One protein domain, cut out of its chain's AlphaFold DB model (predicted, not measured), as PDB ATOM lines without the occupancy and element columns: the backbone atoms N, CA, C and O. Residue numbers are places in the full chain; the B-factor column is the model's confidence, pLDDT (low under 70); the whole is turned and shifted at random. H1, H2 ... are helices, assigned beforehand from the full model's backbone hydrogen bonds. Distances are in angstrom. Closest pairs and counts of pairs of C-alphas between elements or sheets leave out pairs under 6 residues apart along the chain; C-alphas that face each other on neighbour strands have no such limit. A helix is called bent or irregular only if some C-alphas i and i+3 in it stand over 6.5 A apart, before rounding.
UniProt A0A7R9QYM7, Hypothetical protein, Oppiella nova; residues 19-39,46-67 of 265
ATOM      1  N   GLY A  19     156.344 183.868 143.879       95.56
ATOM      2  CA  GLY A  19     155.961 182.956 144.952       95.56
ATOM      3  C   GLY A  19     154.839 183.512 145.831       95.56
ATOM      4  O   GLY A  19     153.885 182.796 146.118       95.56
ATOM      5  N   ILE A  20     154.913 184.779 146.244       95.56
ATOM      6  CA  ILE A  20     153.947 185.342 147.195       95.56
ATOM      7  C   ILE A  20     152.543 185.486 146.590       95.56
ATOM      8  O   ILE A  20     151.567 185.151 147.258       95.56
ATOM      9  N   ASP A  21     152.433 185.893 145.322       95.31
ATOM     10  CA  ASP A  21     151.141 186.086 144.650       95.31
ATOM     11  C   ASP A  21     150.377 184.760 144.506       95.31
ATOM     12  O   ASP A  21     149.183 184.675 144.805       95.31
ATOM     13  N   SER A  22     151.079 183.692 144.117       95.19
ATOM     14  CA  SER A  22     150.486 182.351 144.015       95.19
ATOM     15  C   SER A  22     150.078 181.785 145.381       95.19
ATOM     16  O   SER A  22     149.006 181.189 145.507       95.19
ATOM     17  N   GLN A  23     150.883 182.016 146.424       93.81
ATOM     18  CA  GLN A  23     150.558 181.580 147.783       93.81
ATOM     19  C   GLN A  23     149.339 182.310 148.351       93.81
ATOM     20  O   GLN A  23     148.489 181.664 148.961       93.81
ATOM     21  N   PHE A  24     149.191 183.618 148.115       92.75
ATOM     22  CA  PHE A  24     148.003 184.353 148.556       92.75
ATOM     23  C   PHE A  24     146.717 183.796 147.943       92.75
ATOM     24  O   PHE A  24     145.759 183.570 148.679       92.75
ATOM     25  N   ALA A  25     146.715 183.490 146.643       94.12
ATOM     26  CA  ALA A  25     145.556 182.894 145.979       94.12
ATOM     27  C   ALA A  25     145.183 181.516 146.570       94.12
ATOM     28  O   ALA A  25     144.007 181.222 146.800       94.12
ATOM     29  N   MET A  26     146.169 180.666 146.878       91.50
ATOM     30  CA  MET A  26     145.916 179.357 147.501       91.50
ATOM     31  C   MET A  26     145.420 179.479 148.949       91.50
ATOM     32  O   MET A  26     144.471 178.803 149.340       91.50
ATOM     33  N   VAL A  27     146.019 180.362 149.752       91.81
ATOM     34  CA  VAL A  27     145.572 180.626 151.130       91.81
ATOM     35  C   VAL A  27     144.138 181.164 151.133       91.81
ATOM     36  O   VAL A  27     143.303 180.706 151.912       91.81
ATOM     37  N   GLU A  28     143.833 182.116 150.249       90.81
ATOM     38  CA  GLU A  28     142.513 182.735 150.151       90.81
ATOM     39  C   GLU A  28     141.427 181.726 149.769       90.81
ATOM     40  O   GLU A  28     140.360 181.724 150.389       90.81
ATOM     41  N   THR A  29     141.691 180.831 148.812       91.50
ATOM     42  CA  THR A  29     140.719 179.796 148.416       91.50
ATOM     43  C   THR A  29     140.416 178.836 149.567       91.50
ATOM     44  O   THR A  29     139.246 178.563 149.838       91.50
ATOM     45  N   VAL A  30     141.431 178.393 150.317       90.56
ATOM     46  CA  VAL A  30     141.230 177.508 151.478       90.56
ATOM     47  C   VAL A  30     140.496 178.219 152.615       90.56
ATOM     48  O   VAL A  30     139.569 177.656 153.199       90.56
ATOM     49  N   ILE A  31     140.864 179.463 152.935       88.44
ATOM     50  CA  ILE A  31     140.188 180.241 153.983       88.44
ATOM     51  C   ILE A  31     138.731 180.498 153.606       88.44
ATOM     52  O   ILE A  31     137.855 180.381 154.462       88.44
ATOM     53  N   THR A  32     138.465 180.820 152.341       88.19
ATOM     54  CA  THR A  32     137.103 181.028 151.835       88.19
ATOM     55  C   THR A  32     136.290 179.744 151.946       88.19
ATOM     56  O   THR A  32     135.200 179.776 152.509       88.19
ATOM     57  N   TYR A  33     136.856 178.601 151.550       87.31
ATOM     58  CA  TYR A  33     136.215 177.295 151.708       87.31
ATOM     59  C   TYR A  33     135.862 176.982 153.173       87.31
ATOM     60  O   TYR A  33     134.725 176.625 153.484       87.31
ATOM     61  N   ILE A  34     136.809 177.166 154.101       85.06
ATOM     62  CA  ILE A  34     136.566 176.954 155.537       85.06
ATOM     63  C   ILE A  34     135.497 177.924 156.051       85.06
ATOM     64  O   ILE A  34     134.628 177.540 156.836       85.06
ATOM     65  N   PHE A  35     135.546 179.184 155.622       82.25
ATOM     66  CA  PHE A  35     134.573 180.188 156.023       82.25
ATOM     67  C   PHE A  35     133.161 179.846 155.530       82.25
ATOM     68  O   PHE A  35     132.212 179.974 156.304       82.25
ATOM     69  N   ASP A  36     133.020 179.358 154.299       81.69
ATOM     70  CA  ASP A  36     131.736 178.951 153.730       81.69
ATOM     71  C   ASP A  36     131.148 177.727 154.453       81.69
ATOM     72  O   ASP A  36     129.941 177.680 154.704       81.69
ATOM     73  N   LEU A  37     131.991 176.787 154.900       78.56
ATOM     74  CA  LEU A  37     131.562 175.674 155.756       78.56
ATOM     75  C   LEU A  37     131.111 176.138 157.147       78.56
ATOM     76  O   LEU A  37     130.075 175.706 157.652       78.56
ATOM     77  N   LEU A  38     131.890 177.016 157.783       73.06
ATOM     78  CA  LEU A  38     131.601 177.513 159.131       73.06
ATOM     79  C   LEU A  38     130.393 178.441 159.164       73.06
ATOM     80  O   LEU A  38     129.685 178.471 160.167       73.06
ATOM     81  N   ARG A  39     130.119 179.152 158.070       66.00
ATOM     82  CA  ARG A  39     128.915 179.968 157.915       66.00
ATOM     83  C   ARG A  39     127.635 179.157 158.104       66.00
ATOM     84  O   ARG A  39     126.686 179.664 158.692       66.00
ATOM     85  N   ASN A  46     134.554 184.427 164.195       74.69
ATOM     86  CA  ASN A  46     135.101 185.639 163.607       74.69
ATOM     87  C   ASN A  46     136.123 185.255 162.528       74.69
ATOM     88  O   ASN A  46     137.106 184.575 162.831       74.69
ATOM     89  N   LYS A  47     135.931 185.756 161.298       74.25
ATOM     90  CA  LYS A  47     136.880 185.634 160.173       74.25
ATOM     91  C   LYS A  47     138.363 185.731 160.578       74.25
ATOM     92  O   LYS A  47     139.110 184.831 160.206       74.25
ATOM     93  N   PRO A  48     138.810 186.733 161.368       82.44
ATOM     94  CA  PRO A  48     140.227 186.851 161.726       82.44
ATOM     95  C   PRO A  48     140.773 185.670 162.542       82.44
ATOM     96  O   PRO A  48     141.950 185.349 162.423       82.44
ATOM     97  N   ILE A  49     139.940 184.998 163.342       84.75
ATOM     98  CA  ILE A  49     140.375 183.851 164.154       84.75
ATOM     99  C   ILE A  49     140.639 182.643 163.257       84.75
ATOM    100  O   ILE A  49     141.647 181.965 163.431       84.75
ATOM    101  N   VAL A  50     139.771 182.405 162.268       84.25
ATOM    102  CA  VAL A  50     139.937 181.309 161.299       84.25
ATOM    103  C   VAL A  50     141.253 181.472 160.539       84.25
ATOM    104  O   VAL A  50     142.027 180.523 160.470       84.25
ATOM    105  N   VAL A  51     141.539 182.692 160.069       87.31
ATOM    106  CA  VAL A  51     142.785 183.040 159.362       87.31
ATOM    107  C   VAL A  51     144.013 182.821 160.253       87.31
ATOM    108  O   VAL A  51     145.005 182.236 159.820       87.31
ATOM    109  N   ALA A  52     143.964 183.284 161.506       88.81
ATOM    110  CA  ALA A  52     145.084 183.148 162.433       88.81
ATOM    111  C   ALA A  52     145.381 181.675 162.751       88.81
ATOM    112  O   ALA A  52     146.536 181.252 162.715       88.81
ATOM    113  N   VAL A  53     144.342 180.877 163.013       89.56
ATOM    114  CA  VAL A  53     144.483 179.445 163.306       89.56
ATOM    115  C   VAL A  53     145.006 178.686 162.087       89.56
ATOM    116  O   VAL A  53     145.955 177.916 162.227       89.56
ATOM    117  N   SER A  54     144.454 178.924 160.890       88.69
ATOM    118  CA  SER A  54     144.947 178.277 159.667       88.69
ATOM    119  C   SER A  54     146.404 178.642 159.381       88.69
ATOM    120  O   SER A  54     147.190 177.764 159.032       88.69
ATOM    121  N   GLY A  55     146.793 179.902 159.608       91.12
ATOM    122  CA  GLY A  55     148.173 180.360 159.454       91.12
ATOM    123  C   GLY A  55     149.151 179.654 160.397       91.12
ATOM    124  O   GLY A  55     150.209 179.209 159.958       91.12
ATOM    125  N   VAL A  56     148.788 179.481 161.673       93.44
ATOM    126  CA  VAL A  56     149.620 178.738 162.639       93.44
ATOM    127  C   VAL A  56     149.764 177.271 162.232       93.44
ATOM    128  O   VAL A  56     150.867 176.733 162.282       93.44
ATOM    129  N   ILE A  57     148.681 176.627 161.785       93.38
ATOM    130  CA  ILE A  57     148.723 175.232 161.319       93.38
ATOM    131  C   ILE A  57     149.665 175.096 160.116       93.38
ATOM    132  O   ILE A  57     150.523 174.218 160.109       93.38
ATOM    133  N   TRP A  58     149.549 175.978 159.121       91.88
ATOM    134  CA  TRP A  58     150.396 175.937 157.926       91.88
ATOM    135  C   TRP A  58     151.861 176.229 158.247       91.88
ATOM    136  O   TRP A  58     152.745 175.571 157.702       91.88
ATOM    137  N   PHE A  59     152.130 177.146 159.180       93.25
ATOM    138  CA  PHE A  59     153.482 177.401 159.672       93.25
ATOM    139  C   PHE A  59     154.095 176.149 160.311       93.25
ATOM    140  O   PHE A  59     155.217 175.779 159.973       93.25
ATOM    141  N   LEU A  60     153.348 175.451 161.175       95.19
ATOM    142  CA  LEU A  60     153.807 174.209 161.807       95.19
ATOM    143  C   LEU A  60     154.043 173.090 160.783       95.19
ATOM    144  O   LEU A  60     155.064 172.409 160.857       95.19
ATOM    145  N   CYS A  61     153.151 172.932 159.802       91.44
ATOM    146  CA  CYS A  61     153.327 171.980 158.700       91.44
ATOM    147  C   CYS A  61     154.504 172.338 157.777       91.44
ATOM    148  O   CYS A  61     155.070 171.450 157.145       91.44
ATOM    149  N   GLY A  62     154.889 173.616 157.706       92.69
ATOM    150  CA  GLY A  62     156.028 174.097 156.928       92.69
ATOM    151  C   GLY A  62     157.393 173.854 157.582       92.69
ATOM    152  O   GLY A  62     158.394 173.753 156.877       92.69
ATOM    153  N   LEU A  63     157.462 173.706 158.911       94.19
ATOM    154  CA  LEU A  63     158.732 173.544 159.638       94.19
ATOM    155  C   LEU A  63     159.615 172.378 159.143       94.19
ATOM    156  O   LEU A  63     160.823 172.590 159.006       94.19
ATOM    157  N   PRO A  64     159.085 171.176 158.827       92.88
ATOM    158  CA  PRO A  64     159.896 170.076 158.299       92.88
ATOM    159  C   PRO A  64     160.614 170.419 156.984       92.88
ATOM    160  O   PRO A  64     161.740 169.967 156.767       92.88
ATOM    161  N   LEU A  65     160.006 171.260 156.139       92.62
ATOM    162  CA  LEU A  65     160.565 171.692 154.851       92.62
ATOM    163  C   LEU A  65     161.735 172.676 155.013       92.62
ATOM    164  O   LEU A  65     162.550 172.806 154.105       92.62
ATOM    165  N   CYS A  66     161.863 173.335 156.168       94.38
ATOM    166  CA  CYS A  66     162.975 174.243 156.473       94.38
ATOM    167  C   CYS A  66     164.203 173.539 157.079       94.38
ATOM    168  O   CYS A  66     165.202 174.189 157.382       94.38
ATOM    169  N   THR A  67     164.142 172.223 157.301       94.62
ATOM    170  CA  THR A  67     165.271 171.449 157.839       94.62
ATOM    171  C   THR A  67     166.310 171.133 156.755       94.62
ATOM    172  O   THR A  67     166.033 171.247 155.562       94.62
TER     173      THR A  67
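Overview. This is residues 19 to 39 and 46 to 67 of the 265 residues of the protein "Hypothetical protein" of Oppiella nova (UniProt A0A7R9QYM7). Two long helices meet as a V: residues 31 to 35 of H1 touch residues 47 to 54 of H2, and from there the arms open out, with residues 19 to 26 of H1 and 59 to 67, of which 59 to 66 belong to H2, standing free. The printed part has 43 residues with two named helices, H1 then H2, and no named strand; its class is all helix. The whole is loose, with a radius of gyration of the C-alphas of 11.5 A, and elongated, spanning 37 by 20 by 14 A.

Arrangement. Start with H1, residues 19 to 39, and look at its residues 31 to 35, which alone touch H2, residues 47 to 66, there with residues 47 to 54 alone. The closest C-alphas of the two helices are those of Ile 31 and Val 51, 6.6 A apart. The helices run opposite ways at a steep tilt of 47 degrees, and their centres are 12.2 A apart. Along the backbone, every O i to N i+4 pair of H1 is within hydrogen-bond range, and in H2 13 of 16 are.

Along the chain. Find C-alpha 19 at (155.961, 182.956, 144.952); from there H1 runs 30.1 A to C-alpha 39 at (128.915, 179.968, 157.915). Next find C-alpha 47 at (136.880, 185.634, 160.173), where H2 begins; it runs 28.7 A to C-alpha 66 at (162.975, 174.243, 156.473). Near residue 60 you meet a kink of 27 degrees, and H2 is only just irregular: C-alphas 61 and 64 are 6.9 A apart.

Size, cuts and confidence. The C-alphas of Arg 39 and Thr 67 are the two farthest apart, at 37.3 A. Between residues 39 and 46 you reach a cut: residues 40 to 45 are not printed, and the C-alphas of Arg 39 and Asn 46 are 10.1 A apart across it. The link from H1 to H2 is the link across the cut. The mean pLDDT of the printed part is 88.7, and residue 39 alone is under 70.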